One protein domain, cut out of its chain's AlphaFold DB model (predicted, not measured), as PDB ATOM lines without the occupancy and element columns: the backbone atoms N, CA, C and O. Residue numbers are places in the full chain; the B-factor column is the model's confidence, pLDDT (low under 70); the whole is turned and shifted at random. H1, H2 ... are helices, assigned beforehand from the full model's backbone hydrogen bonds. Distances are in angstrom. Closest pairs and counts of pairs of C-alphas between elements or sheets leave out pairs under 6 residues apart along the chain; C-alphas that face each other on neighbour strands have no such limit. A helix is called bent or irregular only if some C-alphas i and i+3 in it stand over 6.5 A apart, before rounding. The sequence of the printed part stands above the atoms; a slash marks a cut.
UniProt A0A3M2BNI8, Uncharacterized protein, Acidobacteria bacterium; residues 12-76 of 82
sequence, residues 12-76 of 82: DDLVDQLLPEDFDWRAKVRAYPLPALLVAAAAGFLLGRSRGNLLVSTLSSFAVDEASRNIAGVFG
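This is residues 12 to 76 of the 82 residues of an uncharacterized protein of Acidobacteria bacterium (UniProt A0A3M2BNI8). The model is one long helix, H3, broken by a bend into two arms that meet in an open L, with a short helix, H2, at the first end of the arm H3a, and another short helix, H1, near H2 but apart from both arms. The chain folds back there, from H1 through a loop to H2 and then into H3a, while the arm H3b sticks out alone as the far end, and there is no packed core. The printed part has 65 residues with three named helices, in the order H1, H2, H3, and no named strand; its class is all helix. The whole is extended, with a radius of gyration of the C-alphas of 19.1 A, and spans 57 by 25 by 19 A.

H1 is residues 12 to 18, 9.9 A from first to last C-alpha, and begins at C-alpha 12 at (-9.842, -9.147, 6.505). H2 is residues 25 to 31, 9.8 A long. H3 is residues 33 to 75, assigned as one helix by its hydrogen bonds but bent: C-alphas 50 and 53 are 8.2 A apart. Its arm H3a is residues 33 to 50, 25.7 A long, and ends at C-alpha 50 at (-8.165, -31.292, -5.686). Its arm H3b is residues 53 to 75, 32.0 A long, and ends at C-alpha 75 at (19.673, -38.362, 21.442). Residues 51 and 52 belong to neither arm.

H1 and H2 are near each other, with 5 pairs of C-alphas within 10 A but no pair within 8 A. H2 and H3a are close but not clearly touching; their closest C-alphas, those of Val 29 and Ala 36, are 5.7 A apart. They run opposite ways at a steep tilt of 52 degrees. H3a and H3b are about perpendicular, at 74 degrees, and close but not clearly touching; their closest C-alphas, those of Gly 48 and Leu 55, are 7.6 A apart. H1 is apart from H3a and from H3b, and H2 is apart from H3b. In H1, H2, H3a and H3b every backbone O i to N i+4 pair is within hydrogen-bond range.

The two C-alphas farthest apart in the domain, those of Ala 31 and Gly 76, are 58.0 A apart. The link from H1 to H2, 6 residues, is short, and the link from H2 to H3, 1 residue, is tight; no link is long. Residues 57 to 76, of which 57 to 75 belong to H3, stand free. The printed part has no cut. The mean pLDDT of the printed part is 77.6, and the model's confidence is low, under 70, at residues 52 to 76; the mean pLDDT of H3b is 64.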
ATOM      1  N   ASP A  12      -9.220 -10.243   7.248       77.88
ATOM      2  CA  ASP A  12      -9.842  -9.147   6.505       77.88
ATOM      3  C   ASP A  12      -8.880  -8.595   5.446       77.88
ATOM      4  O   ASP A  12      -9.257  -8.521   4.284       77.88
ATOM      5  N   ASP A  13      -7.623  -8.321   5.815       79.38
ATOM      6  CA  ASP A  13      -6.610  -7.791   4.886       79.38
ATOM      7  C   ASP A  13      -6.324  -8.746   3.719       79.38
ATOM      8  O   ASP A  13      -6.026  -8.321   2.601       79.38
ATOM      9  N   LEU A  14      -6.398 -10.055   3.967       82.50
ATOM     10  CA  LEU A  14      -6.245 -11.062   2.920       82.50
ATOM     11  C   LEU A  14      -7.438 -11.105   1.970       82.50
ATOM     12  O   LEU A  14      -7.258 -11.275   0.764       82.50
ATOM     13  N   VAL A  15      -8.652 -11.003   2.508       81.06
ATOM     14  CA  VAL A  15      -9.868 -11.026   1.693       81.06
ATOM     15  C   VAL A  15      -9.967  -9.745   0.867       81.06
ATOM     16  O   VAL A  15     -10.295  -9.825  -0.315       81.06
ATOM     17  N   ASP A  16      -9.599  -8.603   1.446       81.75
ATOM     18  CA  ASP A  16      -9.581  -7.304   0.769       81.75
ATOM     19  C   ASP A  16      -8.496  -7.243  -0.331       81.75
ATOM     20  O   ASP A  16      -8.722  -6.638  -1.370       81.75
ATOM     21  N   GLN A  17      -7.359  -7.940  -0.184       83.00
ATOM     22  CA  GLN A  17      -6.373  -8.099  -1.271       83.00
ATOM     23  C   GLN A  17      -6.827  -9.039  -2.394       83.00
ATOM     24  O   GLN A  17      -6.367  -8.926  -3.531       83.00
ATOM     25  N   LEU A  18      -7.659 -10.029  -2.070       83.50
ATOM     26  CA  LEU A  18      -8.100 -11.039  -3.030       83.50
ATOM     27  C   LEU A  18      -9.280 -10.551  -3.874       83.50
ATOM     28  O   LEU A  18      -9.476 -11.020  -4.999       83.50
ATOM     29  N   LEU A  19     -10.095  -9.664  -3.312       81.06
ATOM     30  CA  LEU A  19     -11.314  -9.172  -3.931       81.06
ATOM     31  C   LEU A  19     -11.094  -7.784  -4.548       81.06
ATOM     32  O   LEU A  19     -10.240  -7.031  -4.093       81.06
ATOM     33  N   PRO A  20     -11.845  -7.428  -5.603       83.81
ATOM     34  CA  PRO A  20     -11.780  -6.089  -6.182       83.81
ATOM     35  C   PRO A  20     -12.142  -5.016  -5.146       83.81
ATOM     36  O   PRO A  20     -13.073  -5.230  -4.369       83.81
ATOM     37  N   GLU A  21     -11.488  -3.851  -5.190       79.44
ATOM     38  CA  GLU A  21     -11.714  -2.760  -4.219       79.44
ATOM     39  C   GLU A  21     -13.181  -2.286  -4.158       79.44
ATOM     40  O   GLU A  21     -13.665  -1.894  -3.099       79.44
ATOM     41  N   ASP A  22     -13.929  -2.404  -5.261       82.12
ATOM     42  CA  ASP A  22     -15.347  -2.019  -5.338       82.12
ATOM     43  C   ASP A  22     -16.321  -3.085  -4.790       82.12
ATOM     44  O   ASP A  22     -17.544  -2.907  -4.819       82.12
ATOM     45  N   PHE A  23     -15.818  -4.233  -4.329       83.44
ATOM     46  CA  PHE A  23     -16.652  -5.348  -3.890       83.44
ATOM     47  C   PHE A  23     -16.804  -5.396  -2.364       83.44
ATOM     48  O   PHE A  23     -15.979  -5.966  -1.651       83.44
ATOM     49  N   ASP A  24     -17.936  -4.893  -1.856       85.19
ATOM     50  CA  ASP A  24     -18.301  -5.020  -0.437       85.19
ATOM     51  C   ASP A  24     -18.766  -6.449  -0.095       85.19
ATOM     52  O   ASP A  24     -19.957  -6.788  -0.018       85.19
ATOM     53  N   TRP A  25     -17.786  -7.321   0.115       86.25
ATOM     54  CA  TRP A  25     -18.016  -8.706   0.501       86.25
ATOM     55  C   TRP A  25     -18.648  -8.826   1.892       86.25
ATOM     56  O   TRP A  25     -19.441  -9.740   2.132       86.25
ATOM     57  N   ARG A  26     -18.358  -7.891   2.803       88.00
ATOM     58  CA  ARG A  26     -18.855  -7.915   4.186       88.00
ATOM     59  C   ARG A  26     -20.358  -7.690   4.219       88.00
ATOM     60  O   ARG A  26     -21.065  -8.408   4.933       88.00
ATOM     61  N   ALA A  27     -20.860  -6.743   3.425       88.19
ATOM     62  CA  ALA A  27     -22.292  -6.529   3.262       88.19
ATOM     63  C   ALA A  27     -22.978  -7.770   2.680       88.19
ATOM     64  O   ALA A  27     -24.019  -8.184   3.193       88.19
ATOM     65  N   LYS A  28     -22.372  -8.430   1.682       87.94
ATOM     66  CA  LYS A  28     -22.920  -9.676   1.123       87.94
ATOM     67  C   LYS A  28     -22.972 -10.818   2.134       87.94
ATOM     68  O   LYS A  28     -23.997 -11.492   2.216       87.94
ATOM     69  N   VAL A  29     -21.913 -11.031   2.914       89.69
ATOM     70  CA  VAL A  29     -21.879 -12.089   3.939       89.69
ATOM     71  C   VAL A  29     -22.905 -11.820   5.040       89.69
ATOM     72  O   VAL A  29     -23.589 -12.744   5.475       89.69
ATOM     73  N   ARG A  30     -23.074 -10.559   5.461       92.38
ATOM     74  CA  ARG A  30     -24.104 -10.183   6.445       92.38
ATOM     75  C   ARG A  30     -25.524 -10.345   5.910       92.38
ATOM     76  O   ARG A  30     -26.395 -10.762   6.664       92.38
ATOM     77  N   ALA A  31     -25.756 -10.028   4.638       94.69
ATOM     78  CA  ALA A  31     -27.062 -10.186   4.006       94.69
ATOM     79  C   ALA A  31     -27.433 -11.663   3.789       94.69
ATOM     80  O   ALA A  31     -28.604 -12.027   3.889       94.69
ATOM     81  N   TYR A  32     -26.443 -12.523   3.526       90.81
ATOM     82  CA  TYR A  32     -26.647 -13.932   3.186       90.81
ATOM     83  C   TYR A  32     -25.673 -14.854   3.943       90.81
ATOM     84  O   TYR A  32     -24.787 -15.457   3.328       90.81
ATOM     85  N   PRO A  33     -25.844 -15.035   5.266       89.31
ATOM     86  CA  PRO A  33     -24.880 -15.767   6.087       89.31
ATOM     87  C   PRO A  33     -24.807 -17.263   5.746       89.31
ATOM     88  O   PRO A  33     -23.716 -17.814   5.613       89.31
ATOM     89  N   LEU A  34     -25.955 -17.926   5.558       95.31
ATOM     90  CA  LEU A  34     -25.993 -19.360   5.238       95.31
ATOM     91  C   LEU A  34     -25.423 -19.666   3.841       95.31
ATOM     92  O   LEU A  34     -24.566 -20.545   3.742       95.31
ATOM     93  N   PRO A  35     -25.809 -18.947   2.765       92.19
ATOM     94  CA  PRO A  35     -25.191 -19.140   1.455       92.19
ATOM     95  C   PRO A  35     -23.688 -18.857   1.458       92.19
ATOM     96  O   PRO A  35     -22.932 -19.619   0.863       92.19
ATOM     97  N   ALA A  36     -23.239 -17.806   2.154       90.62
ATOM     98  CA  ALA A  36     -21.818 -17.485   2.257       90.62
ATOM     99  C   ALA A  36     -21.020 -18.617   2.926       90.62
ATOM    100  O   ALA A  36     -19.978 -19.023   2.410       90.62
ATOM    101  N   LEU A  37     -21.540 -19.175   4.024       92.94
ATOM    102  CA  LEU A  37     -20.946 -20.335   4.694       92.94
ATOM    103  C   LEU A  37     -20.880 -21.561   3.780       92.94
ATOM    104  O   LEU A  37     -19.848 -22.225   3.725       92.94
ATOM    105  N   LEU A  38     -21.952 -21.847   3.037       93.44
ATOM    106  CA  LEU A  38     -21.982 -22.970   2.099       93.44
ATOM    107  C   LEU A  38     -20.946 -22.812   0.984       93.44
ATOM    108  O   LEU A  38     -20.251 -23.773   0.661       93.44
ATOM    109  N   VAL A  39     -20.805 -21.608   0.427       92.75
ATOM    110  CA  VAL A  39     -19.802 -21.323  -0.608       92.75
ATOM    111  C   VAL A  39     -18.387 -21.468  -0.050       92.75
ATOM    112  O   VAL A  39     -17.554 -22.113  -0.684       92.75
ATOM    113  N   ALA A  40     -18.118 -20.941   1.147       90.38
ATOM    114  CA  ALA A  40     -16.816 -21.079   1.795       90.38
ATOM    115  C   ALA A  40     -16.471 -22.552   2.080       90.38
ATOM    116  O   ALA A  40     -15.367 -23.006   1.775       90.38
ATOM    117  N   ALA A  41     -17.430 -23.323   2.600       90.69
ATOM    118  CA  ALA A  41     -17.262 -24.748   2.862       90.69
ATOM    119  C   ALA A  41     -17.027 -25.543   1.569       90.69
ATOM    120  O   ALA A  41     -16.123 -26.378   1.512       90.69
ATOM    121  N   ALA A  42     -17.792 -25.256   0.513       92.81
ATOM    122  CA  ALA A  42     -17.623 -25.891  -0.789       92.81
ATOM    123  C   ALA A  42     -16.256 -25.565  -1.405       92.81
ATOM    124  O   ALA A  42     -15.574 -26.466  -1.893       92.81
ATOM    125  N   ALA A  43     -15.818 -24.304  -1.337       89.69
ATOM    126  CA  ALA A  43     -14.504 -23.889  -1.817       89.69
ATOM    127  C   ALA A  43     -13.376 -24.606  -1.056       89.69
ATOM    128  O   ALA A  43     -12.483 -25.181  -1.680       89.69
ATOM    129  N   GLY A  44     -13.454 -24.654   0.279       87.44
ATOM    130  CA  GLY A  44     -12.502 -25.387   1.115       87.44
ATOM    131  C   GLY A  44     -12.470 -26.886   0.797       87.44
ATOM    132  O   GLY A  44     -11.395 -27.464   0.643       87.44
ATOM    133  N   PHE A  45     -13.638 -27.507   0.611       88.00
ATOM    134  CA  PHE A  45     -13.746 -28.920   0.243       88.00
ATOM    135  C   PHE A  45     -13.149 -29.209  -1.137       88.00
ATOM    136  O   PHE A  45     -12.410 -30.178  -1.296       88.00
ATOM    137  N   LEU A  46     -13.428 -28.373  -2.139       88.44
ATOM    138  CA  LEU A  46     -12.895 -28.543  -3.491       88.44
ATOM    139  C   LEU A  46     -11.379 -28.332  -3.539       88.44
ATOM    140  O   LEU A  46     -10.674 -29.099  -4.198       88.44
ATOM    141  N   LEU A  47     -10.856 -27.342  -2.812       84.62
ATOM    142  CA  LEU A  47      -9.414 -27.127  -2.673       84.62
ATOM    143  C   LEU A  47      -8.743 -28.318  -1.979       84.62
ATOM    144  O   LEU A  47      -7.760 -28.854  -2.492       84.62
ATOM    145  N   GLY A  48      -9.316 -28.792  -0.870       80.94
ATOM    146  CA  GLY A  48      -8.829 -29.970  -0.156       80.94
ATOM    147  C   GLY A  48      -8.905 -31.247  -0.994       80.94
ATOM    148  O   GLY A  48      -7.980 -32.051  -0.983       80.94
ATOM    149  N   ARG A  49      -9.963 -31.426  -1.789       84.62
ATOM    150  CA  ARG A  49     -10.133 -32.605  -2.646       84.62
ATOM    151  C   ARG A  49      -9.223 -32.586  -3.872       84.62
ATOM    152  O   ARG A  49      -8.704 -33.633  -4.243       84.62
ATOM    153  N   SER A  50      -9.014 -31.426  -4.491       79.00
ATOM    154  CA  SER A  50      -8.165 -31.292  -5.686       79.00
ATOM    155  C   SER A  50      -6.669 -31.313  -5.367       79.00
ATOM    156  O   SER A  50      -5.883 -31.808  -6.170       79.00
ATOM    157  N   ARG A  51      -6.264 -30.813  -4.192       71.94
ATOM    158  CA  ARG A  51      -4.857 -30.724  -3.768       71.94
ATOM    159  C   ARG A  51      -4.535 -31.551  -2.524       71.94
ATOM    160  O   ARG A  51      -3.499 -31.330  -1.905       71.94
ATOM    161  N   GLY A  52      -5.379 -32.520  -2.168       61.69
ATOM    162  CA  GLY A  52      -5.252 -33.300  -0.932       61.69
ATOM    163  C   GLY A  52      -3.904 -34.001  -0.780       61.69
ATOM    164  O   GLY A  52      -3.277 -33.887   0.268       61.69
ATOM    165  N   ASN A  53      -3.395 -34.629  -1.847       63.44
ATOM    166  CA  ASN A  53      -2.064 -35.252  -1.823       63.44
ATOM    167  C   ASN A  53      -0.937 -34.234  -1.610       63.44
ATOM    168  O   ASN A  53       0.004 -34.517  -0.873       63.44
ATOM    169  N   LEU A  54      -1.041 -33.046  -2.216       66.50
ATOM    170  CA  LEU A  54      -0.061 -31.980  -2.016       66.50
ATOM    171  C   LEU A  54      -0.110 -31.475  -0.573       66.50
ATOM    172  O   LEU A  54       0.928 -31.469   0.075       66.50
ATOM    173  N   LEU A  55      -1.293 -31.163  -0.029       63.81
ATOM    174  CA  LEU A  55      -1.434 -30.729   1.367       63.81
ATOM    175  C   LEU A  55      -0.878 -31.757   2.359       63.81
ATOM    176  O   LEU A  55      -0.140 -31.385   3.269       63.81
ATOM    177  N   VAL A  56      -1.207 -33.040   2.179       68.56
ATOM    178  CA  VAL A  56      -0.710 -34.113   3.051       68.56
ATOM    179  C   VAL A  56       0.808 -34.235   2.944       68.56
ATOM    180  O   VAL A  56       1.464 -34.381   3.972       68.56
ATOM    181  N   SER A  57       1.388 -34.117   1.747       64.12
ATOM    182  CA  SER A  57       2.845 -34.177   1.571       64.12
ATOM    183  C   SER A  57       3.578 -33.009   2.241       64.12
ATOM    184  O   SER A  57       4.596 -33.221   2.903       64.12
ATOM    185  N   THR A  58       3.039 -31.787   2.157       67.50
ATOM    186  CA  THR A  58       3.646 -30.609   2.786       67.50
ATOM    187  C   THR A  58       3.524 -30.683   4.305       67.50
ATOM    188  O   THR A  58       4.512 -30.496   5.007       67.50
ATOM    189  N   LEU A  59       2.341 -31.030   4.824       66.69
ATOM    190  CA  LEU A  59       2.120 -31.200   6.264       66.69
ATOM    191  C   LEU A  59       2.959 -32.347   6.840       66.69
ATOM    192  O   LEU A  59       3.513 -32.206   7.926       66.69
ATOM    193  N   SER A  60       3.117 -33.448   6.100       63.06
ATOM    194  CA  SER A  60       3.992 -34.557   6.507       63.06
ATOM    195  C   SER A  60       5.455 -34.126   6.552       63.06
ATOM    196  O   SER A  60       6.169 -34.506   7.471       63.06
ATOM    197  N   SER A  61       5.898 -33.288   5.610       61.84
ATOM    198  CA  SER A  61       7.266 -32.752   5.604       61.84
ATOM    199  C   SER A  61       7.533 -31.868   6.828       61.84
ATOM    200  O   SER A  61       8.575 -32.006   7.462       61.84
ATOM    201  N   PHE A  62       6.568 -31.030   7.225       65.50
ATOM    202  CA  PHE A  62       6.652 -30.253   8.469       65.50
ATOM    203  C   PHE A  62       6.637 -31.139   9.722       65.50
ATOM    204  O   PHE A  62       7.405 -30.902  10.651       65.50
ATOM    205  N   ALA A  63       5.803 -32.182   9.747       63.91
ATOM    206  CA  ALA A  63       5.751 -33.122  10.864       63.91
ATOM    207  C   ALA A  63       7.063 -33.914  11.025       63.91
ATOM    208  O   ALA A  63       7.498 -34.161  12.148       63.91
ATOM    209  N   VAL A  64       7.713 -34.281   9.918       68.00
ATOM    210  CA  VAL A  64       9.019 -34.957   9.921       68.00
ATOM    211  C   VAL A  64      10.139 -34.019  10.384       68.00
ATOM    212  O   VAL A  64      11.006 -34.448  11.146       68.00
ATOM    213  N   ASP A  65      10.113 -32.746   9.983       66.62
ATOM    214  CA  ASP A  65      11.089 -31.738  10.426       66.62
ATOM    215  C   ASP A  65      10.986 -31.486  11.943       66.62
ATOM    216  O   ASP A  65      11.991 -31.447  12.658       66.62
ATOM    217  N   GLU A  66       9.761 -31.433  12.468       65.19
ATOM    218  CA  GLU A  66       9.517 -31.273  13.901       65.19
ATOM    219  C   GLU A  66       9.878 -32.529  14.710       65.19
ATOM    220  O   GLU A  66      10.509 -32.438  15.766       65.19
ATOM    221  N   ALA A  67       9.562 -33.721  14.198       63.94
ATOM    222  CA  ALA A  67       9.974 -34.979  14.819       63.94
ATOM    223  C   ALA A  67      11.505 -35.121  14.860       63.94
ATOM    224  O   ALA A  67      12.053 -35.585  15.858       63.94
ATOM    225  N   SER A  68      12.204 -34.672  13.815       63.38
ATOM    226  CA  SER A  68      13.668 -34.707  13.745       63.38
ATOM    227  C   SER A  68      14.316 -33.762  14.758       63.38
ATOM    228  O   SER A  68      15.281 -34.148  15.418       63.38
ATOM    229  N   ARG A  69      13.749 -32.561  14.961       63.00
ATOM    230  CA  ARG A  69      14.167 -31.650  16.042       63.00
ATOM    231  C   ARG A  69      14.005 -32.290  17.422       63.00
ATOM    232  O   ARG A  69      14.896 -32.175  18.262       63.00
ATOM    233  N   ASN A  70      12.902 -33.001  17.641       59.53
ATOM    234  CA  ASN A  70      12.619 -33.636  18.926       59.53
ATOM    235  C   ASN A  70      13.541 -34.846  19.190       59.53
ATOM    236  O   ASN A  70      14.096 -34.995  20.275       59.53
ATOM    237  N   ILE A  71      13.807 -35.663  18.166       61.06
ATOM    238  CA  ILE A  71      14.757 -36.788  18.234       61.06
ATOM    239  C   ILE A  71      16.188 -36.282  18.482       61.06
ATOM    240  O   ILE A  71      16.889 -36.838  19.326       61.06
ATOM    241  N   ALA A  72      16.623 -35.201  17.831       60.38
ATOM    242  CA  ALA A  72      17.942 -34.610  18.075       60.38
ATOM    243  C   ALA A  72      18.114 -34.121  19.527       60.38
ATOM    244  O   ALA A  72      19.186 -34.291  20.109       60.38
ATOM    245  N   GLY A  73      17.054 -33.589  20.143       60.25
ATOM    246  CA  GLY A  73      17.050 -33.217  21.561       60.25
ATOM    247  C   GLY A  73      17.126 -34.415  22.516       60.25
ATOM    248  O   GLY A  73      17.781 -34.330  23.551       60.25
ATOM    249  N   VAL A  74      16.511 -35.547  22.157       61.62
ATOM    250  CA  VAL A  74      16.498 -36.771  22.983       61.62
ATOM    251  C   VAL A  74      17.798 -37.579  22.854       61.62
ATOM    252  O   VAL A  74      18.257 -38.151  23.840       61.62
ATOM    253  N   PHE A  75      18.429 -37.609  21.676       58.09
ATOM    254  CA  PHE A  75      19.673 -38.362  21.442       58.09
ATOM    255  C   PHE A  75      20.960 -37.530  21.587       58.09
ATOM    256  O   PHE A  75      22.035 -38.113  21.706       58.09
ATOM    257  N   GLY A  76      20.877 -36.195  21.631       56.81
ATOM    258  CA  GLY A  76      22.009 -35.302  21.920       56.81
ATOM    259  C   GLY A  76      22.385 -35.206  23.406       56.81
ATOM    260  O   GLY A  76      23.397 -34.602  23.748       56.81
TER     261      GLY A  76